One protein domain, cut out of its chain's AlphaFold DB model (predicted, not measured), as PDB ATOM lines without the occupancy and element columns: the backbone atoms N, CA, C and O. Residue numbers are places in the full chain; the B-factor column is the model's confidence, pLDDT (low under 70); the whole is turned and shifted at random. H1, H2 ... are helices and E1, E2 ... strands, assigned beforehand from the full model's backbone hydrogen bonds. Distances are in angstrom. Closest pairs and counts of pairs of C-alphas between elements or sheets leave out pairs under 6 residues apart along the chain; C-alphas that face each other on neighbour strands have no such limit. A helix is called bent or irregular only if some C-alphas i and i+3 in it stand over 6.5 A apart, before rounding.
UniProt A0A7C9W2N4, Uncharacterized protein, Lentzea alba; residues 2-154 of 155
ATOM      1  N   ASP A   2      69.024  28.900  25.673       72.75
ATOM      2  CA  ASP A   2      67.923  28.970  24.693       72.75
ATOM      3  C   ASP A   2      67.448  27.594  24.189       72.75
ATOM      4  O   ASP A   2      66.245  27.351  24.142       72.75
ATOM      5  N   ASP A   3      68.363  26.647  23.956       84.12
ATOM      6  CA  ASP A   3      68.011  25.302  23.460       84.12
ATOM      7  C   ASP A   3      67.123  24.492  24.423       84.12
ATOM      8  O   ASP A   3      66.246  23.742  23.997       84.12
ATOM      9  N   LEU A   4      67.312  24.655  25.741       90.06
ATOM     10  CA  LEU A   4      66.493  23.961  26.742       90.06
ATOM     11  C   LEU A   4      65.076  24.540  26.792       90.06
ATOM     12  O   LEU A   4      64.103  23.800  26.938       90.06
ATOM     13  N   VAL A   5      64.953  25.862  26.673       90.75
ATOM     14  CA  VAL A   5      63.657  26.545  26.697       90.75
ATOM     15  C   VAL A   5      62.838  26.184  25.459       90.75
ATOM     16  O   VAL A   5      61.644  25.907  25.592       90.75
ATOM     17  N   GLU A   6      63.457  26.139  24.279       92.31
ATOM     18  CA  GLU A   6      62.780  25.693  23.055       92.31
ATOM     19  C   GLU A   6      62.345  24.227  23.155       92.31
ATOM     20  O   GLU A   6      61.165  23.933  22.951       92.31
ATOM     21  N   PHE A   7      63.218  23.333  23.631       91.69
ATOM     22  CA  PHE A   7      62.849  21.935  23.876       91.69
ATOM     23  C   PHE A   7      61.647  21.790  24.829       91.69
ATOM     24  O   PHE A   7      60.725  21.014  24.574       91.69
ATOM     25  N   MET A   8      61.607  22.556  25.925       92.31
ATOM     26  CA  MET A   8      60.482  22.531  26.871       92.31
ATOM     27  C   MET A   8      59.167  23.007  26.238       92.31
ATOM     28  O   MET A   8      58.111  22.426  26.507       92.31
ATOM     29  N   LYS A   9      59.209  24.047  25.394       93.38
ATOM     30  CA  LYS A   9      58.026  24.540  24.667       93.38
ATOM     31  C   LYS A   9      57.518  23.506  23.668       93.38
ATOM     32  O   LYS A   9      56.314  23.267  23.607       93.38
ATOM     33  N   GLU A  10      58.416  22.889  22.905       92.62
ATOM     34  CA  GLU A  10      58.068  21.835  21.949       92.62
ATOM     35  C   GLU A  10      57.456  20.628  22.652       92.62
ATOM     36  O   GLU A  10      56.388  20.156  22.255       92.62
ATOM     37  N   ARG A  11      58.067  20.184  23.758       90.31
ATOM     38  CA  ARG A  11      57.542  19.073  24.554       90.31
ATOM     39  C   ARG A  11      56.133  19.357  25.063       90.31
ATOM     40  O   ARG A  11      55.266  18.495  24.937       90.31
ATOM     41  N   ARG A  12      55.893  20.570  25.571       91.50
ATOM     42  CA  ARG A  12      54.569  21.008  26.029       91.50
ATOM     43  C   ARG A  12      53.536  20.997  24.901       91.50
ATOM     44  O   ARG A  12      52.444  20.478  25.104       91.50
ATOM     45  N   ARG A  13      53.874  21.519  23.717       93.69
ATOM     46  CA  ARG A  13      52.971  21.489  22.550       93.69
ATOM     47  C   ARG A  13      52.621  20.057  22.143       93.69
ATOM     48  O   ARG A  13      51.469  19.783  21.824       93.69
ATOM     49  N   ALA A  14      53.594  19.146  22.177       90.12
ATOM     50  CA  ALA A  14      53.362  17.736  21.879       90.12
ATOM     51  C   ALA A  14      52.430  17.070  22.909       90.12
ATOM     52  O   ALA A  14      51.535  16.321  22.523       90.12
ATOM     53  N   ASP A  15      52.603  17.365  24.203       89.62
ATOM     54  CA  ASP A  15      51.711  16.861  25.256       89.62
ATOM     55  C   ASP A  15      50.275  17.401  25.091       89.62
ATOM     56  O   ASP A  15      49.312  16.646  25.219       89.62
ATOM     57  N   GLU A  16      50.121  18.690  24.768       92.44
ATOM     58  CA  GLU A  16      48.818  19.325  24.521       92.44
ATOM     59  C   GLU A  16      48.114  18.715  23.296       92.44
ATOM     60  O   GLU A  16      46.927  18.392  23.365       92.44
ATOM     61  N   ALA A  17      48.844  18.484  22.199       93.50
ATOM     62  CA  ALA A  17      48.306  17.835  21.004       93.50
ATOM     63  C   ALA A  17      47.870  16.384  21.277       93.50
ATOM     64  O   ALA A  17      46.789  15.971  20.853       93.50
ATOM     65  N   ALA A  18      48.672  15.622  22.030       90.81
ATOM     66  CA  ALA A  18      48.326  14.257  22.426       90.81
ATOM     67  C   ALA A  18      47.069  14.223  23.311       90.81
ATOM     68  O   ALA A  18      46.181  13.400  23.089       90.81
ATOM     69  N   ALA A  19      46.953  15.147  24.270       92.19
ATOM     70  CA  ALA A  19      45.773  15.261  25.124       92.19
ATOM     71  C   ALA A  19      44.506  15.615  24.324       92.19
ATOM     72  O   ALA A  19      43.442  15.055  24.581       92.19
ATOM     73  N   GLN A  20      44.609  16.500  23.327       94.50
ATOM     74  CA  GLN A  20      43.484  16.846  22.451       94.50
ATOM     75  C   GLN A  20      43.055  15.670  21.569       94.50
ATOM     76  O   GLN A  20      41.862  15.376  21.486       94.50
ATOM     77  N   ALA A  21      44.008  14.969  20.948       94.12
ATOM     78  CA  ALA A  21      43.720  13.783  20.145       94.12
ATOM     79  C   ALA A  21      43.055  12.681  20.989       94.12
ATOM     80  O   ALA A  21      42.064  12.082  20.567       94.12
ATOM     81  N   TRP A  22      43.551  12.471  22.212       95.25
ATOM     82  CA  TRP A  22      42.949  11.563  23.185       95.25
ATOM     83  C   TRP A  22      41.511  11.956  23.525       95.25
ATOM     84  O   TRP A  22      40.607  11.121  23.455       95.25
ATOM     85  N   ALA A  23      41.289  13.220  23.889       95.19
ATOM     86  CA  ALA A  23      39.973  13.725  24.265       95.19
ATOM     87  C   ALA A  23      38.968  13.579  23.116       95.19
ATOM     88  O   ALA A  23      37.850  13.122  23.339       95.19
ATOM     89  N   ALA A  24      39.373  13.893  21.882       96.19
ATOM     90  CA  ALA A  24      38.527  13.728  20.705       96.19
ATOM     91  C   ALA A  24      38.158  12.254  20.480       96.19
ATOM     92  O   ALA A  24      36.979  11.918  20.368       96.19
ATOM     93  N   ARG A  25      39.157  11.362  20.483       95.50
ATOM     94  CA  ARG A  25      38.948   9.926  20.264       95.50
ATOM     95  C   ARG A  25      38.070   9.305  21.353       95.50
ATOM     96  O   ARG A  25      37.119   8.594  21.041       95.50
ATOM     97  N   SER A  26      38.355   9.594  22.621       95.75
ATOM     98  CA  SER A  26      37.563   9.096  23.750       95.75
ATOM     99  C   SER A  26      36.140   9.648  23.743       95.75
ATOM    100  O   SER A  26      35.218   8.869  23.953       95.75
ATOM    101  N   ALA A  27      35.926  10.926  23.417       95.12
ATOM    102  CA  ALA A  27      34.584  11.501  23.315       95.12
ATOM    103  C   ALA A  27      33.731  10.807  22.243       95.12
ATOM    104  O   ALA A  27      32.586  10.445  22.514       95.12
ATOM    105  N   THR A  28      34.290  10.562  21.052       95.56
ATOM    106  CA  THR A  28      33.590   9.822  19.990       95.56
ATOM    107  C   THR A  28      33.212   8.416  20.449       95.56
ATOM    108  O   THR A  28      32.065   8.003  20.292       95.56
ATOM    109  N   ILE A  29      34.150   7.688  21.059       96.94
ATOM    110  CA  ILE A  29      33.898   6.340  21.575       96.94
ATOM    111  C   ILE A  29      32.854   6.347  22.701       96.94
ATOM    112  O   ILE A  29      31.979   5.487  22.725       96.94
ATOM    113  N   THR A  30      32.900   7.318  23.614       95.88
ATOM    114  CA  THR A  30      31.914   7.454  24.693       95.88
ATOM    115  C   THR A  30      30.511   7.732  24.152       95.88
ATOM    116  O   THR A  30      29.553   7.160  24.664       95.88
ATOM    117  N   ALA A  31      30.370   8.537  23.097       96.12
ATOM    118  CA  ALA A  31      29.073   8.754  22.458       96.12
ATOM    119  C   ALA A  31      28.500   7.447  21.879       96.12
ATOM    120  O   ALA A  31      27.334   7.126  22.105       96.12
ATOM    121  N   TRP A  32      29.327   6.642  21.202       97.31
ATOM    122  CA  TRP A  32      28.914   5.315  20.730       97.31
ATOM    123  C   TRP A  32      28.555   4.371  21.876       97.31
ATOM    124  O   TRP A  32      27.530   3.697  21.813       97.31
ATOM    125  N   ALA A  33      29.350   4.362  22.947       98.12
ATOM    126  CA  ALA A  33      29.092   3.557  24.136       98.12
ATOM    127  C   ALA A  33      27.719   3.862  24.746       98.12
ATOM    128  O   ALA A  33      26.986   2.943  25.105       98.12
ATOM    129  N   GLN A  34      27.348   5.142  24.819       98.00
ATOM    130  CA  GLN A  34      26.033   5.566  25.293       98.00
ATOM    131  C   GLN A  34      24.912   5.039  24.396       98.00
ATOM    132  O   GLN A  34      23.966   4.453  24.914       98.00
ATOM    133  N   LYS A  35      25.041   5.160  23.067       98.25
ATOM    134  CA  LYS A  35      24.036   4.634  22.129       98.25
ATOM    135  C   LYS A  35      23.862   3.121  22.257       98.25
ATOM    136  O   LYS A  35      22.742   2.635  22.380       98.25
ATOM    137  N   VAL A  36      24.966   2.375  22.288       98.31
ATOM    138  CA  VAL A  36      24.939   0.911  22.439       98.31
ATOM    139  C   VAL A  36      24.326   0.520  23.782       98.31
ATOM    140  O   VAL A  36      23.465  -0.352  23.823       98.31
ATOM    141  N   ALA A  37      24.696   1.188  24.878       98.25
ATOM    142  CA  ALA A  37      24.095   0.946  26.188       98.25
ATOM    143  C   ALA A  37      22.584   1.232  26.189       98.25
ATOM    144  O   ALA A  37      21.818   0.472  26.787       98.25
ATOM    145  N   SER A  38      22.140   2.287  25.498       98.19
ATOM    146  CA  SER A  38      20.719   2.590  25.316       98.19
ATOM    147  C   SER A  38      19.987   1.487  24.555       98.19
ATOM    148  O   SER A  38      18.928   1.074  25.022       98.19
ATOM    149  N   LEU A  39      20.554   0.961  23.461       98.06
ATOM    150  CA  LEU A  39      19.960  -0.162  22.722       98.06
ATOM    151  C   LEU A  39      19.905  -1.441  23.560       98.06
ATOM    152  O   LEU A  39      18.858  -2.065  23.677       98.06
ATOM    153  N   LEU A  40      21.004  -1.819  24.214       98.25
ATOM    154  CA  LEU A  40      21.014  -3.002  25.080       98.25
ATOM    155  C   LEU A  40      19.976  -2.878  26.203       98.25
ATOM    156  O   LEU A  40      19.304  -3.849  26.541       98.25
ATOM    157  N   THR A  41      19.795  -1.673  26.747       97.50
ATOM    158  CA  THR A  41      18.775  -1.404  27.766       97.50
ATOM    159  C   THR A  41      17.355  -1.465  27.198       97.50
ATOM    160  O   THR A  41      16.486  -2.067  27.829       97.50
ATOM    161  N   SER A  42      17.092  -0.868  26.029       97.19
ATOM    162  CA  SER A  42      15.755  -0.857  25.413       97.19
ATOM    163  C   SER A  42      15.300  -2.259  25.006       97.19
ATOM    164  O   SER A  42      14.138  -2.609  25.214       97.19
ATOM    165  N   HIS A  43      16.235  -3.083  24.532       97.56
ATOM    166  CA  HIS A  43      16.046  -4.506  24.236       97.56
ATOM    167  C   HIS A  43      16.082  -5.401  25.487       97.56
ATOM    168  O   HIS A  43      15.999  -6.621  25.380       97.56
ATOM    169  N   GLN A  44      16.165  -4.813  26.687       97.06
ATOM    170  CA  GLN A  44      16.132  -5.512  27.979       97.06
ATOM    171  C   GLN A  44      17.247  -6.556  28.157       97.06
ATOM    172  O   GLN A  44      17.099  -7.521  28.911       97.06
ATOM    173  N   ILE A  45      18.394  -6.355  27.504       97.69
ATOM    174  CA  ILE A  45      19.560  -7.223  27.654       97.69
ATOM    175  C   ILE A  45      20.153  -7.015  29.058       97.69
ATOM    176  O   ILE A  45      20.540  -5.897  29.411       97.69
ATOM    177  N   PRO A  46      20.277  -8.060  29.895       95.44
ATOM    178  CA  PRO A  46      20.706  -7.896  31.280       95.44
ATOM    179  C   PRO A  46      22.203  -7.568  31.402       95.44
ATOM    180  O   PRO A  46      23.063  -8.308  30.923       95.44
ATOM    181  N   ALA A  47      22.525  -6.498  32.133       94.19
ATOM    182  CA  ALA A  47      23.890  -6.106  32.503       94.19
ATOM    183  C   ALA A  47      24.433  -6.967  33.668       94.19
ATOM    184  O   ALA A  47      24.632  -6.492  34.788       94.19
ATOM    185  N   GLY A  48      24.598  -8.269  33.423       91.69
ATOM    186  CA  GLY A  48      24.871  -9.264  34.465       91.69
ATOM    187  C   GLY A  48      26.301  -9.274  35.009       91.69
ATOM    188  O   GLY A  48      26.539  -9.825  36.087       91.69
ATOM    189  N   GLN A  49      27.264  -8.672  34.307       92.81
ATOM    190  CA  GLN A  49      28.653  -8.731  34.740       92.81
ATOM    191  C   GLN A  49      28.938  -7.677  35.801       92.81
ATOM    192  O   GLN A  49      28.633  -6.503  35.627       92.81
ATOM    193  N   THR A  50      29.598  -8.088  36.882       91.50
ATOM    194  CA  THR A  50      30.099  -7.166  37.905       91.50
ATOM    195  C   THR A  50      31.595  -6.927  37.728       91.50
ATOM    196  O   THR A  50      32.364  -7.881  37.584       91.50
ATOM    197  N   LEU A  51      31.992  -5.655  37.754       90.75
ATOM    198  CA  LEU A  51      33.382  -5.212  37.798       90.75
ATOM    199  C   LEU A  51      33.805  -4.983  39.248       90.75
ATOM    200  O   LEU A  51      33.077  -4.366  40.039       90.75
ATOM    201  N   TYR A  52      35.004  -5.447  39.570       88.50
ATOM    202  CA  TYR A  52      35.615  -5.280  40.876       88.50
ATOM    203  C   TYR A  52      37.001  -4.670  40.740       88.50
ATOM    204  O   TYR A  52      37.697  -4.933  39.766       88.50
ATOM    205  N   ASP A  53      37.396  -3.914  41.753       84.69
ATOM    206  CA  ASP A  53      38.717  -3.312  41.855       84.69
ATOM    207  C   ASP A  53      39.281  -3.503  43.268       84.69
ATOM    208  O   ASP A  53      38.598  -4.010  44.171       84.69
ATOM    209  N   ARG A  54      40.543  -3.119  43.451       80.00
ATOM    210  CA  ARG A  54      41.282  -3.247  44.702       80.00
ATOM    211  C   ARG A  54      41.414  -1.895  45.398       80.00
ATOM    212  O   ARG A  54      42.024  -0.969  44.874       80.00
ATOM    213  N   VAL A  55      40.920  -1.819  46.635       79.06
ATOM    214  CA  VAL A  55      41.183  -0.700  47.556       79.06
ATOM    215  C   VAL A  55      41.915  -1.259  48.774       79.06
ATOM    216  O   VAL A  55      41.326  -1.964  49.594       79.06
ATOM    217  N   GLY A  56      43.223  -1.007  48.874       81.19
ATOM    218  CA  GLY A  56      44.074  -1.690  49.856       81.19
ATOM    219  C   GLY A  56      44.132  -3.191  49.560       81.19
ATOM    220  O   GLY A  56      44.509  -3.567  48.460       81.19
ATOM    221  N   ASP A  57      43.713  -4.043  50.496       80.62
ATOM    222  CA  ASP A  57      43.601  -5.503  50.299       80.62
ATOM    223  C   ASP A  57      42.155  -5.980  50.074       80.62
ATOM    224  O   ASP A  57      41.878  -7.179  50.070       80.62
ATOM    225  N   GLN A  58      41.210  -5.054  49.892       82.81
ATOM    226  CA  GLN A  58      39.791  -5.379  49.774       82.81
ATOM    227  C   GLN A  58      39.311  -5.387  48.322       82.81
ATOM    228  O   GLN A  58      39.622  -4.484  47.542       82.81
ATOM    229  N   LYS A  59      38.478  -6.387  47.998       85.19
ATOM    230  CA  LYS A  59      37.667  -6.410  46.777       85.19
ATOM    231  C   LYS A  59      36.520  -5.428  46.918       85.19
ATOM    232  O   LYS A  59      35.641  -5.633  47.755       85.19
ATOM    233  N   VAL A  60      36.468  -4.426  46.057       87.38
ATOM    234  CA  VAL A  60      35.362  -3.469  46.032       87.38
ATOM    235  C   VAL A  60      34.633  -3.585  44.705       87.38
ATOM    236  O   VAL A  60      35.250  -3.637  43.646       87.38
ATOM    237  N   ARG A  61      33.301  -3.665  44.752       89.38
ATOM    238  CA  ARG A  61      32.466  -3.603  43.549       89.38
ATOM    239  C   ARG A  61      32.462  -2.170  43.028       89.38
ATOM    240  O   ARG A  61      32.088  -1.271  43.772       89.38
ATOM    241  N   ILE A  62      32.811  -1.983  41.757       89.44
ATOM    242  CA  ILE A  62      32.875  -0.655  41.129       89.44
ATOM    243  C   ILE A  62      31.688  -0.414  40.201       89.44
ATOM    244  O   ILE A  62      31.065   0.641  40.261       89.44
ATOM    245  N   ALA A  63      31.341  -1.395  39.368       90.19
ATOM    246  CA  ALA A  63      30.294  -1.236  38.365       90.19
ATOM    247  C   ALA A  63      29.608  -2.567  38.037       90.19
ATOM    248  O   ALA A  63      30.053  -3.643  38.449       90.19
ATOM    249  N   ALA A  64      28.515  -2.488  37.284       93.50
ATOM    250  CA  ALA A  64      27.947  -3.620  36.565       93.50
ATOM    251  C   ALA A  64      27.661  -3.225  35.112       93.50
ATOM    252  O   ALA A  64      27.478  -2.041  34.822       93.50
ATOM    253  N   GLY A  65      27.664  -4.202  34.212       96.62
ATOM    254  CA  GLY A  65      27.615  -3.949  32.781       96.62
ATOM    255  C   GLY A  65      27.539  -5.208  31.929       96.62
ATOM    256  O   GLY A  65      27.401  -6.327  32.431       96.62
ATOM    257  N   TRP A  66      27.652  -5.002  30.625       97.62
ATOM    258  CA  TRP A  66      27.817  -6.053  29.630       97.62
ATOM    259  C   TRP A  66      29.294  -6.216  29.302       97.62
ATOM    260  O   TRP A  66      30.014  -5.229  29.147       97.62
ATOM    261  N   LEU A  67      29.742  -7.459  29.158       95.69
ATOM    262  CA  LEU A  67      31.035  -7.730  28.544       95.69
ATOM    263  C   LEU A  67      30.879  -7.648  27.031       95.69
ATOM    264  O   LEU A  67      30.455  -8.607  26.391       95.69
ATOM    265  N   VAL A  68      31.203  -6.485  26.470       96.75
ATOM    266  CA  VAL A  68      31.117  -6.271  25.017       96.75
ATOM    267  C   VAL A  68      32.268  -6.969  24.295       96.75
ATOM    268  O   VAL A  68      32.106  -7.478  23.190       96.75
ATOM    269  N   LEU A  69      33.407  -7.113  24.977       95.62
ATOM    270  CA  LEU A  69      34.536  -7.927  24.542       95.62
ATOM    271  C   LEU A  69      34.972  -8.838  25.684       95.62
ATOM    272  O   LEU A  69      35.054  -8.400  26.831       95.62
ATOM    273  N   THR A  70      35.283 -10.097  25.386       92.81
ATOM    274  CA  THR A  70      35.871 -11.032  26.355       92.81
ATOM    275  C   THR A  70      36.894 -11.906  25.659       92.81
ATOM    276  O   THR A  70      36.627 -12.480  24.608       92.81
ATOM    277  N   THR A  71      38.062 -12.022  26.272       90.00
ATOM    278  CA  THR A  71      39.139 -12.912  25.868       90.00
ATOM    279  C   THR A  71      39.639 -13.689  27.078       90.00
ATOM    280  O   THR A  71      39.569 -13.220  28.217       90.00
ATOM    281  N   ARG A  72      40.163 -14.889  26.823       91.12
ATOM    282  CA  ARG A  72      40.812 -15.700  27.848       91.12
ATOM    283  C   ARG A  72      42.306 -15.436  27.834       91.12
ATOM    284  O   ARG A  72      42.968 -15.653  26.824       91.12
ATOM    285  N   THR A  73      42.838 -15.011  28.969       87.81
ATOM    286  CA  THR A  73      44.271 -14.746  29.145       87.81
ATOM    287  C   THR A  73      44.843 -15.629  30.250       87.81
ATOM    288  O   THR A  73      44.087 -16.094  31.104       87.81
ATOM    289  N   PRO A  74      46.154 -15.917  30.254       88.44
ATOM    290  CA  PRO A  74      46.774 -16.614  31.371       88.44
ATOM    291  C   PRO A  74      46.570 -15.862  32.688       88.44
ATOM    292  O   PRO A  74      46.729 -14.641  32.763       88.44
ATOM    293  N   SER A  75      46.237 -16.615  33.727       85.94
ATOM    294  CA  SER A  75      46.124 -16.123  35.090       85.94
ATOM    295  C   SER A  75      47.480 -15.708  35.653       85.94
ATOM    296  O   SER A  75      48.460 -16.450  35.553       85.94
ATOM    297  N   GLY A  76      47.521 -14.534  36.287       83.50
ATOM    298  CA  GLY A  76      48.696 -14.092  37.048       83.50
ATOM    299  C   GLY A  76      48.741 -14.688  38.457       83.50
ATOM    300  O   GLY A  76      49.818 -14.888  39.014       83.50
ATOM    301  N   SER A  77      47.569 -14.991  39.019       83.06
ATOM    302  CA  SER A  77      47.407 -15.466  40.399       83.06
ATOM    303  C   SER A  77      47.406 -16.995  40.517       83.06
ATOM    304  O   SER A  77      47.700 -17.529  41.584       83.06
ATOM    305  N   HIS A  78      47.092 -17.709  39.435       85.75
ATOM    306  CA  HIS A  78      46.929 -19.162  39.387       85.75
ATOM    307  C   HIS A  78      47.586 -19.737  38.117       85.75
ATOM    308  O   HIS A  78      46.926 -19.896  37.087       85.75
ATOM    309  N   PRO A  79      48.887 -20.082  38.154       88.88
ATOM    310  CA  PRO A  79      49.592 -20.621  36.993       88.88
ATOM    311  C   PRO A  79      48.872 -21.824  36.360       88.88
ATOM    312  O   PRO A  79      48.479 -22.760  37.052       88.88
ATOM    313  N   GLY A  80      48.708 -21.803  35.034       89.56
ATOM    314  CA  GLY A  80      48.014 -22.854  34.275       89.56
ATOM    315  C   GLY A  80      46.495 -22.679  34.162       89.56
ATOM    316  O   GLY A  80      45.854 -23.442  33.441       89.56
ATOM    317  N   VAL A  81      45.920 -21.666  34.814       90.75
ATOM    318  CA  VAL A  81      44.501 -21.308  34.694       90.75
ATOM    319  C   VAL A  81      44.337 -20.154  33.703       90.75
ATOM    320  O   VAL A  81      45.186 -19.267  33.613       90.75
ATOM    321  N   LEU A  82      43.242 -20.171  32.941       89.56
ATOM    322  CA  LEU A  82      42.827 -19.040  32.114       89.56
ATOM    323  C   LEU A  82      41.806 -18.189  32.864       89.56
ATOM    324  O   LEU A  82      40.935 -18.716  33.555       89.56
ATOM    325  N   LYS A  83      41.896 -16.881  32.664       88.88
ATOM    326  CA  LYS A  83      41.020 -15.871  33.244       88.88
ATOM    327  C   LYS A  83      40.345 -15.030  32.170       88.88
ATOM    328  O   LYS A  83      40.863 -14.920  31.056       88.88
ATOM    329  N   ASP A  84      39.225 -14.409  32.518       89.81
ATOM    330  CA  ASP A  84      38.494 -13.545  31.599       89.81
ATOM    331  C   ASP A  84      38.989 -12.107  31.746       89.81
ATOM    332  O   ASP A  84      38.981 -11.529  32.836       89.81
ATOM    333  N   ALA A  85      39.399 -11.528  30.625       89.75
ATOM    334  CA  ALA A  85      39.714 -10.115  30.489       89.75
ATOM    335  C   ALA A  85      38.945  -9.546  29.296       89.75
ATOM    336  O   ALA A  85      38.608 -10.267  28.359       89.75
ATOM    337  N   GLY A  86      38.610  -8.263  29.321       93.50
ATOM    338  CA  GLY A  86      37.637  -7.744  28.375       93.50
ATOM    339  C   GLY A  86      37.385  -6.254  28.469       93.50
ATOM    340  O   GLY A  86      38.096  -5.518  29.153       93.50
ATOM    341  N   ILE A  87      36.319  -5.836  27.796       96.06
ATOM    342  CA  ILE A  87      35.757  -4.491  27.895       96.06
ATOM    343  C   ILE A  87      34.372  -4.635  28.510       96.06
ATOM    344  O   ILE A  87      33.535  -5.381  27.996       96.06
ATOM    345  N   LEU A  88      34.139  -3.914  29.600       96.75
ATOM    346  CA  LEU A  88      32.833  -3.800  30.227       96.75
ATOM    347  C   LEU A  88      32.199  -2.458  29.853       96.75
ATOM    348  O   LEU A  88      32.791  -1.404  30.085       96.75
ATOM    349  N   LEU A  89      30.987  -2.521  29.306       98.38
ATOM    350  CA  LEU A  89      30.114  -1.380  29.052       98.38
ATOM    351  C   LEU A  89      29.064  -1.296  30.160       98.38
ATOM    352  O   LEU A  89      28.301  -2.241  30.355       98.38
ATOM    353  N   THR A  90      29.000  -0.184  30.887       97.88
ATOM    354  CA  THR A  90      27.950   0.031  31.894       97.88
ATOM    355  C   THR A  90      26.653   0.535  31.248       97.88
ATOM    356  O   THR A  90      26.692   1.126  30.167       97.88
ATOM    357  N   PRO A  91      25.498   0.419  31.933       97.56
ATOM    358  CA  PRO A  91      24.248   1.037  31.478       97.56
ATOM    359  C   PRO A  91      24.312   2.563  31.300       97.56
ATOM    360  O   PRO A  91      23.518   3.125  30.557       97.56
ATOM    361  N   SER A  92      25.255   3.245  31.961       95.75
ATOM    362  CA  SER A  92      25.489   4.688  31.797       95.75
ATOM    363  C   SER A  92      26.410   5.040  30.620       95.75
ATOM    364  O   SER A  92      26.717   6.216  30.420       95.75
ATOM    365  N   GLY A  93      26.868   4.051  29.846       96.62
ATOM    366  CA  GLY A  93      27.783   4.254  28.721       96.62
ATOM    367  C   GLY A  93      29.251   4.410  29.128       96.62
ATOM    368  O   GLY A  93      30.053   4.932  28.355       96.62
ATOM    369  N   GLU A  94      29.630   3.995  30.339       97.44
ATOM    370  CA  GLU A  94      31.034   3.984  30.747       97.44
ATOM    371  C   GLU A  94      31.736   2.740  30.209       97.44
ATOM    372  O   GLU A  94      31.193   1.636  30.256       97.44
ATOM    373  N   LEU A  95      32.977   2.923  29.762       97.50
ATOM    374  CA  LEU A  95      33.832   1.840  29.300       97.50
ATOM    375  C   LEU A  95      34.949   1.579  30.295       97.50
ATOM    376  O   LEU A  95      35.699   2.485  30.673       97.50
ATOM    377  N   TRP A  96      35.064   0.316  30.674       95.81
ATOM    378  CA  TRP A  96      36.037  -0.161  31.636       95.81
ATOM    379  C   TRP A  96      36.829  -1.320  31.052       95.81
ATOM    380  O   TRP A  96      36.267  -2.223  30.432       95.81
ATOM    381  N   GLN A  97      38.134  -1.331  31.303       93.50
ATOM    382  CA  GLN A  97      38.919  -2.542  31.150       93.50
ATOM    383  C   GLN A  97      38.477  -3.505  32.252       93.50
ATOM    384  O   GLN A  97      38.485  -3.165  33.436       93.50
ATOM    385  N   TYR A  98      38.047  -4.684  31.830       91.75
ATOM    386  CA  TYR A  98      37.564  -5.742  32.693       91.75
ATOM    387  C   TYR A  98      38.623  -6.821  32.844       91.75
ATOM    388  O   TYR A  98      39.224  -7.259  31.864       91.75
ATOM    389  N   ASP A  99      38.812  -7.289  34.068       88.38
ATOM    390  CA  ASP A  99      39.663  -8.427  34.377       88.38
ATOM    391  C   ASP A  99      39.142  -9.100  35.649       88.38
ATOM    392  O   ASP A  99      39.023  -8.468  36.704       88.38
ATOM    393  N   ASN A 100      38.774 -10.377  35.549       83.31
ATOM    394  CA  ASN A 100      38.097 -11.079  36.637       83.31
ATOM    395  C   ASN A 100      39.033 -11.470  37.803       83.31
ATOM    396  O   ASN A 100      38.545 -11.879  38.862       83.31
ATOM    397  N   GLU A 101      40.350 -11.271  37.663       81.88
ATOM    398  CA  GLU A 101      41.365 -11.566  38.690       81.88
ATOM    399  C   GLU A 101      41.773 -10.382  39.567       81.88
ATOM    400  O   GLU A 101      42.669 -10.517  40.396       81.88
ATOM    401  N   TRP A 102      41.092  -9.244  39.442       68.62
ATOM    402  CA  TRP A 102      41.326  -8.045  40.254       68.62
ATOM    403  C   TRP A 102      42.709  -7.383  40.073       68.62
ATOM    404  O   TRP A 102      43.395  -7.090  41.058       68.62
ATOM    405  N   PRO A 103      43.167  -7.063  38.857       67.31
ATOM    406  CA  PRO A 103      44.055  -5.928  38.713       67.31
ATOM    407  C   PRO A 103      43.258  -4.618  38.722       67.31
ATOM    408  O   PRO A 103      42.047  -4.599  38.505       67.31
ATOM    409  N   MET A 104      43.991  -3.527  38.934       72.25
ATOM    410  CA  MET A 104      43.514  -2.151  38.814       72.25
ATOM    411  C   MET A 104      42.643  -1.984  37.562       72.25
ATOM    412  O   MET A 104      43.127  -2.149  36.435       72.25
ATOM    413  N   SER A 105      41.360  -1.690  37.769       82.69
ATOM    414  CA  SER A 105      40.424  -1.435  36.673       82.69
ATOM    415  C   SER A 105      40.759  -0.094  36.021       82.69
ATOM    416  O   SER A 105      41.076   0.878  36.702       82.69
ATOM    417  N   ALA A 106      40.679  -0.015  34.693       90.00
ATOM    418  CA  ALA A 106      40.922   1.233  33.970       90.00
ATOM    419  C   ALA A 106      39.624   1.728  33.334       90.00
ATOM    420  O   ALA A 106      39.065   1.060  32.466       90.00
ATOM    421  N   ARG A 107      39.149   2.900  33.758       93.94
ATOM    422  CA  ARG A 107      38.028   3.594  33.116       93.94
ATOM    423  C   ARG A 107      38.544   4.447  31.967       93.94
ATOM    424  O   ARG A 107      39.434   5.274  32.173       93.94
ATOM    425  N   LEU A 108      37.926   4.334  30.794       95.75
ATOM    426  CA  LEU A 108      38.158   5.294  29.723       95.75
ATOM    427  C   LEU A 108      37.570   6.656  30.123       95.75
ATOM    428  O   LEU A 108      36.385   6.775  30.441       95.75
ATOM    429  N   THR A 109      38.401   7.697  30.099       94.19
ATOM    430  CA  THR A 109      37.981   9.079  30.368       94.19
ATOM    431  C   THR A 109      38.561  10.025  29.323       94.19
ATOM    432  O   THR A 109      39.513   9.675  28.626       94.19
ATOM    433  N   ALA A 110      38.016  11.241  29.244       91.81
ATOM    434  CA  ALA A 110      38.535  12.295  28.372       91.81
ATOM    435  C   ALA A 110      39.933  12.792  28.782       91.81
ATOM    436  O   ALA A 110      40.624  13.425  27.987       91.81
ATOM    437  N   THR A 111      40.361  12.502  30.011       93.31
ATOM    438  CA  THR A 111      41.688  12.858  30.507       93.31
ATOM    439  C   THR A 111      42.668  11.741  30.177       93.31
ATOM    440  O   THR A 111      42.482  10.597  30.600       93.31
ATOM    441  N   ILE A 112      43.732  12.076  29.448       89.75
ATOM    442  CA  ILE A 112      44.819  11.135  29.174       89.75
ATOM    443  C   ILE A 112      45.497  10.715  30.494       89.75
ATOM    444  O   ILE A 112      45.831  11.586  31.307       89.75
ATOM    445  N   PRO A 113      45.703   9.408  30.752       89.31
ATOM    446  CA  PRO A 113      46.415   8.961  31.945       89.31
ATOM    447  C   PRO A 113      47.835   9.532  32.019       89.31
ATOM    448  O   PRO A 113      48.486   9.773  31.001       89.31
ATOM    449  N   ALA A 114      48.345   9.726  33.237       86.44
ATOM    450  CA  ALA A 114      49.682  10.265  33.480       86.44
ATOM    451  C   ALA A 114      50.789   9.244  33.136       86.44
ATOM    452  O   ALA A 114      51.467   8.719  34.013       86.44
ATOM    453  N   PHE A 115      51.007   8.983  31.848       82.69
ATOM    454  CA  PHE A 115      51.842   7.900  31.303       82.69
ATOM    455  C   PHE A 115      53.347   7.970  31.610       82.69
ATOM    456  O   PHE A 115      54.119   7.119  31.179       82.69
ATOM    457  N   ARG A 116      53.793   8.991  32.346       84.81
ATOM    458  CA  ARG A 116      55.200   9.170  32.735       84.81
ATOM    459  C   ARG A 116      55.606   8.298  33.925       84.81
ATOM    460  O   ARG A 116      56.792   8.212  34.223       84.81
ATOM    461  N   THR A 117      54.647   7.669  34.601       88.38
ATOM    462  CA  THR A 117      54.892   6.641  35.620       88.38
ATOM    463  C   THR A 117      54.584   5.259  35.046       88.38
ATOM    464  O   THR A 117      53.800   5.141  34.105       88.38
ATOM    465  N   ALA A 118      55.167   4.197  35.612       86.25
ATOM    466  CA  ALA A 118      54.871   2.826  35.180       86.25
ATOM    467  C   ALA A 118      53.372   2.491  35.311       86.25
ATOM    468  O   ALA A 118      52.783   1.893  34.415       86.25
ATOM    469  N   GLU A 119      52.743   2.945  36.398       84.88
ATOM    470  CA  GLU A 119      51.304   2.794  36.637       84.88
ATOM    471  C   GLU A 119      50.474   3.558  35.603       84.88
ATOM    472  O   GLU A 119      49.544   3.007  35.016       84.88
ATOM    473  N   GLY A 120      50.837   4.810  35.317       87.44
ATOM    474  CA  GLY A 120      50.141   5.613  34.320       87.44
ATOM    475  C   GLY A 120      50.307   5.071  32.903       87.44
ATOM    476  O   GLY A 120      49.357   5.123  32.127       87.44
ATOM    477  N   ALA A 121      51.475   4.517  32.563       89.06
ATOM    478  CA  ALA A 121      51.709   3.858  31.279       89.06
ATOM    479  C   ALA A 121      50.852   2.590  31.143       89.06
ATOM    480  O   ALA A 121      50.254   2.356  30.095       89.06
ATOM    481  N   ALA A 122      50.725   1.806  32.219       88.50
ATOM    482  CA  ALA A 122      49.847   0.640  32.245       88.50
ATOM    483  C   ALA A 122      48.361   1.025  32.108       88.50
ATOM    484  O   ALA A 122      47.628   0.369  31.368       88.50
ATOM    485  N   LEU A 123      47.913   2.094  32.780       90.06
ATOM    486  CA  LEU A 123      46.553   2.625  32.628       90.06
ATOM    487  C   LEU A 123      46.298   3.137  31.207       90.06
ATOM    488  O   LEU A 123      45.246   2.848  30.639       90.06
ATOM    489  N   MET A 124      47.261   3.854  30.622       92.12
ATOM    490  CA  MET A 124      47.177   4.322  29.238       92.12
ATOM    491  C   MET A 124      47.030   3.148  28.272       92.12
ATOM    492  O   MET A 124      46.053   3.124  27.534       92.12
ATOM    493  N   ALA A 125      47.896   2.134  28.355       91.75
ATOM    494  CA  ALA A 125      47.838   0.962  27.482       91.75
ATOM    495  C   ALA A 125      46.497   0.208  27.578       91.75
ATOM    496  O   ALA A 125      45.956  -0.245  26.571       91.75
ATOM    497  N   ARG A 126      45.915   0.099  28.782       91.75
ATOM    498  CA  ARG A 126      44.581  -0.499  28.970       91.75
ATOM    499  C   ARG A 126      43.488   0.317  28.284       91.75
ATOM    500  O   ARG A 126      42.617  -0.255  27.637       91.75
ATOM    501  N   CYS A 127      43.527   1.638  28.424       94.44
ATOM    502  CA  CYS A 127      42.565   2.527  27.784       94.44
ATOM    503  C   CYS A 127      42.747   2.581  26.257       94.44
ATOM    504  O   CYS A 127      41.752   2.606  25.542       94.44
ATOM    505  N   GLU A 128      43.978   2.543  25.746       94.62
ATOM    506  CA  GLU A 128      44.261   2.422  24.308       94.62
ATOM    507  C   GLU A 128      43.701   1.122  23.745       94.62
ATOM    508  O   GLU A 128      42.995   1.149  22.743       94.62
ATOM    509  N   TRP A 129      43.889   0.006  24.452       93.00
ATOM    510  CA  TRP A 129      43.293  -1.265  24.058       93.00
ATOM    511  C   TRP A 129      41.758  -1.197  23.984       93.00
ATOM    512  O   TRP A 129      41.179  -1.714  23.029       93.00
ATOM    513  N   ILE A 130      41.084  -0.510  24.921       95.38
ATOM    514  CA  ILE A 130      39.640  -0.236  24.793       95.38
ATOM    515  C   ILE A 130      39.378   0.525  23.489       95.38
ATOM    516  O   ILE A 130      38.576   0.084  22.673       95.38
ATOM    517  N   LEU A 131      40.055   1.656  23.282       95.31
ATOM    518  CA  LEU A 131      39.837   2.516  22.117       95.31
ATOM    519  C   LEU A 131      40.083   1.797  20.780       95.31
ATOM    520  O   LEU A 131      39.449   2.153  19.786       95.31
ATOM    521  N   ASP A 132      41.011   0.843  20.740       95.12
ATOM    522  CA  ASP A 132      41.384   0.088  19.540       95.12
ATOM    523  C   ASP A 132      40.386  -1.030  19.211       95.12
ATOM    524  O   ASP A 132      40.206  -1.346  18.041       95.12
ATOM    525  N   ASN A 133      39.715  -1.611  20.213       95.50
ATOM    526  CA  ASN A 133      38.910  -2.827  20.024       95.50
ATOM    527  C   ASN A 133      37.399  -2.611  20.205       95.50
ATOM    528  O   ASN A 133      36.595  -3.459  19.825       95.50
ATOM    529  N   VAL A 134      36.977  -1.505  20.822       97.06
ATOM    530  CA  VAL A 134      35.597  -1.385  21.314       97.06
ATOM    531  C   VAL A 134      34.546  -1.223  20.214       97.06
ATOM    532  O   VAL A 134      33.418  -1.664  20.400       97.06
ATOM    533  N   ILE A 135      34.888  -0.630  19.066       95.81
ATOM    534  CA  ILE A 135      33.924  -0.436  17.971       95.81
ATOM    535  C   ILE A 135      33.488  -1.775  17.372       95.81
ATOM    536  O   ILE A 135      32.291  -2.016  17.230       95.81
ATOM    537  N   GLU A 136      34.440  -2.660  17.080       95.56
ATOM    538  CA  GLU A 136      34.143  -4.014  16.599       95.56
ATOM    539  C   GLU A 136      33.378  -4.802  17.670       95.56
ATOM    540  O   GLU A 136      32.332  -5.384  17.391       95.56
ATOM    541  N   ALA A 137      33.808  -4.696  18.932       96.88
ATOM    542  CA  ALA A 137      33.125  -5.332  20.055       96.88
ATOM    543  C   ALA A 137      31.666  -4.868  20.231       96.88
ATOM    544  O   ALA A 137      30.815  -5.652  20.656       96.88
ATOM    545  N   PHE A 138      31.351  -3.607  19.927       97.94
ATOM    546  CA  PHE A 138      29.975  -3.116  19.935       97.94
ATOM    547  C   PHE A 138      29.136  -3.773  18.847       97.94
ATOM    548  O   PHE A 138      28.066  -4.287  19.169       97.94
ATOM    549  N   ALA A 139      29.625  -3.806  17.605       96.31
ATOM    550  CA  ALA A 139      28.923  -4.451  16.498       96.31
ATOM    551  C   ALA A 139      28.656  -5.935  16.799       96.31
ATOM    552  O   ALA A 139      27.509  -6.371  16.748       96.31
ATOM    553  N   ASP A 140      29.679  -6.663  17.254       96.62
ATOM    554  CA  ASP A 140      29.560  -8.067  17.660       96.62
ATOM    555  C   ASP A 140      28.572  -8.255  18.818       96.62
ATOM    556  O   ASP A 140      27.888  -9.271  18.932       96.62
ATOM    557  N   THR A 141      28.502  -7.299  19.745       97.25
ATOM    558  CA  THR A 141      27.555  -7.379  20.862       97.25
ATOM    559  C   THR A 141      26.121  -7.177  20.403       97.25
ATOM    560  O   THR A 141      25.253  -7.916  20.863       97.25
ATOM    561  N   LEU A 142      25.866  -6.214  19.519       97.69
ATOM    562  CA  LEU A 142      24.532  -5.997  18.961       97.69
ATOM    563  C   LEU A 142      24.084  -7.217  18.148       97.69
ATOM    564  O   LEU A 142      23.018  -7.767  18.429       97.69
ATOM    565  N   ASP A 143      24.948  -7.723  17.265       97.31
ATOM    566  CA  ASP A 143      24.676  -8.901  16.435       97.31
ATOM    567  C   ASP A 143      24.368 -10.152  17.276       97.31
ATOM    568  O   ASP A 143      23.338 -10.801  17.091       97.31
ATOM    569  N   ARG A 144      25.176 -10.434  18.311       96.50
ATOM    570  CA  ARG A 144      24.937 -11.562  19.239       96.50
ATOM    571  C   ARG A 144      23.600 -11.490  19.978       96.50
ATOM    572  O   ARG A 144      23.124 -12.524  20.445       96.50
ATOM    573  N   ASN A 145      23.023 -10.299  20.126       96.75
ATOM    574  CA  ASN A 145      21.717 -10.099  20.757       96.75
ATOM    575  C   ASN A 145      20.588  -9.896  19.731       96.75
ATOM    576  O   ASN A 145      19.454  -9.651  20.135       96.75
ATOM    577  N   GLY A 146      20.872 -10.021  18.430       96.69
ATOM    578  CA  GLY A 146      19.889  -9.842  17.362       96.69
ATOM    579  C   GLY A 146      19.398  -8.400  17.204       96.69
ATOM    580  O   GLY A 146      18.271  -8.202  16.757       96.69
ATOM    581  N   ILE A 147      20.211  -7.416  17.599       97.50
ATOM    582  CA  ILE A 147      19.909  -5.985  17.471       97.50
ATOM    583  C   ILE A 147      20.549  -5.475  16.181       97.50
ATOM    584  O   ILE A 147      21.747  -5.673  15.963       97.50
ATOM    585  N   ASP A 148      19.770  -4.808  15.331       95.19
ATOM    586  CA  ASP A 148      20.286  -4.271  14.072       95.19
ATOM    587  C   ASP A 148      21.167  -3.044  14.357       95.19
ATOM    588  O   ASP A 148      20.774  -2.111  15.059       95.19
ATOM    589  N   VAL A 149      22.383  -3.024  13.801       93.19
ATOM    590  CA  VAL A 149      23.329  -1.911  13.971       93.19
ATOM    591  C   VAL A 149      22.770  -0.584  13.443       93.19
ATOM    592  O   VAL A 149      23.135   0.477  13.949       93.19
ATOM    593  N   THR A 150      21.854  -0.626  12.469       93.88
ATOM    594  CA  THR A 150      21.188   0.567  11.923       93.88
ATOM    595  C   THR A 150      20.289   1.261  12.949       93.88
ATOM    596  O   THR A 150      20.064   2.465  12.843       93.88
ATOM    597  N   GLU A 151      19.863   0.576  14.019       96.06
ATOM    598  CA  GLU A 151      19.124   1.203  15.124       96.06
ATOM    599  C   GLU A 151      19.941   2.302  15.826       96.06
ATOM    600  O   GLU A 151      19.371   3.228  16.405       96.06
ATOM    601  N   LEU A 152      21.277   2.261  15.729       91.81
ATOM    602  CA  LEU A 152      22.147   3.316  16.253       91.81
ATOM    603  C   LEU A 152      21.975   4.665  15.528       91.81
ATOM    604  O   LEU A 152      22.360   5.699  16.083       91.81
ATOM    605  N   GLU A 153      21.440   4.673  14.304       89.06
ATOM    606  CA  GLU A 153      21.145   5.899  13.548       89.06
ATOM    607  C   GLU A 153      19.940   6.655  14.125       89.06
ATOM    608  O   GLU A 153      19.827   7.867  13.945       89.06
ATOM    609  N   GLY A 154      19.056   5.951  14.843       82.75
ATOM    610  CA  GLY A 154      17.860   6.511  15.480       82.75
ATOM    611  C   GLY A 154      18.091   7.131  16.863       82.75
ATOM    612  O   GLY A 154      17.138   7.645  17.453       82.75
TER     613      GLY A 154
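This is residues 2 to 154 of the 155 residues of an uncharacterized protein of Lentzea alba (UniProt A0A7C9W2N4). What shape do these coordinates make? One long helix, H1, runs past a curled antiparallel sheet of four strands, which it only grazes, and its residues 2 to 14 stick out free of the body as an arm. The bent helix H2 packs over the sheet, arm H2a over E3 and E4 and arm H2b over E2; H2b lies side by side with residues 29 to 40 of H1, and the small helix H3 packs on residues 35 to 39 of H1, nearly at right angles to it. What is it built of, and how large is it? The printed part has 153 residues with three named helices and four named strands in the order H1 E1 E2 E3 E4 H2 H3; the sheet's order is E1 E2 E3 E4, and the class is mixed, helices and strands. It is only just compact, close to loose, with a radius of gyration of the C-alphas of 17.8 A and a flat outline of 62 by 45 by 24 A.

How does the first helix stand to the sheet? H1, residues 2 to 42, is on the sheet of E1, residues 49 to 55, E2, residues 58 to 74, E3, residues 82 to 89, and E4, residues 95 to 99, but only grazes it, with its residues 26 to 40. Its closest C-alphas to E3 are those of Ala 33 and Leu 89, 7.0 A. How do the strands pair? They form a meander, each strand the antiparallel neighbour of the one before, and each successive pair is a hairpin; N 51 and O 63 of E1 and E2, 2.9 A, N 71 and O 85 of E2 and E3, 2.8 A, and N 88 and O 96 of E3 and E4, 2.8 A, are within hydrogen-bond range. E2 bends by 126 degrees at residue 66, pairing with E1 over residues 58 to 65 and with E3 over residues 66 to 74. Where does the next helix run? H2, residues 118 to 144, was assigned as one helix by its hydrogen bonds but is bent, with C-alphas 132 and 135 7.6 A apart; its arms H2a, residues 118 to 132, and H2b, residues 135 to 144, stand at a steep tilt of 54 degrees. H2a is over E3 and E4 at a height over the sheet of 10.0 A, its closest C-alphas to E4 being those of Arg 126 and Gln 97, 6.4 A. H2b is over E2 at a height of 8.9 A and runs across the strands, at 73 degrees to E2 on the local plane, with the closest C-alphas those of Ala 137 and Leu 69, 5.4 A. How do the helices meet? H1 touches H2b at a shallow tilt of 10 degrees, the same way, closest at the C-alphas of Val 36 and Phe 138, 6.9 A, and only just touches H2a, with 3 pairs of C-alphas within 8 A, closest at Ile 29 and Leu 131, 7.1 A. H3, residues 149 to 154, touches H1 about perpendicular, at 85 degrees, closest at the C-alphas of Lys 35 and Leu 152, 6.3 A. Every O i to N i+4 pair is within hydrogen-bond range in H1, H2a and H2b; in H3 it is 0 of 2, beside 3 of 3 O i to N i+3 pairs.

Where does H1 run? It goes from C-alpha 2 at (67.923, 28.970, 24.693) to C-alpha 42 at (15.755, -0.857, 25.413), 60.1 A. How long are the other elements? E1 measures 19.6 A, E2 22.7 A, E3 22.0 A, E4 12.9 A, H2a 20.8 A and H2b 14.4 A. H3 measures 10.2 A and ends at C-alpha 154, (17.860, 6.511, 15.480).

How far does it reach? The two C-alphas farthest apart are those of Asp 2 and Gln 44, 62.3 A. Is it continuous, and how sure is the model? The printed part has no cut, and its long link is E4 to H2, 18 residues. Its mean pLDDT is 91.8, with residues 102 to 103 under 70.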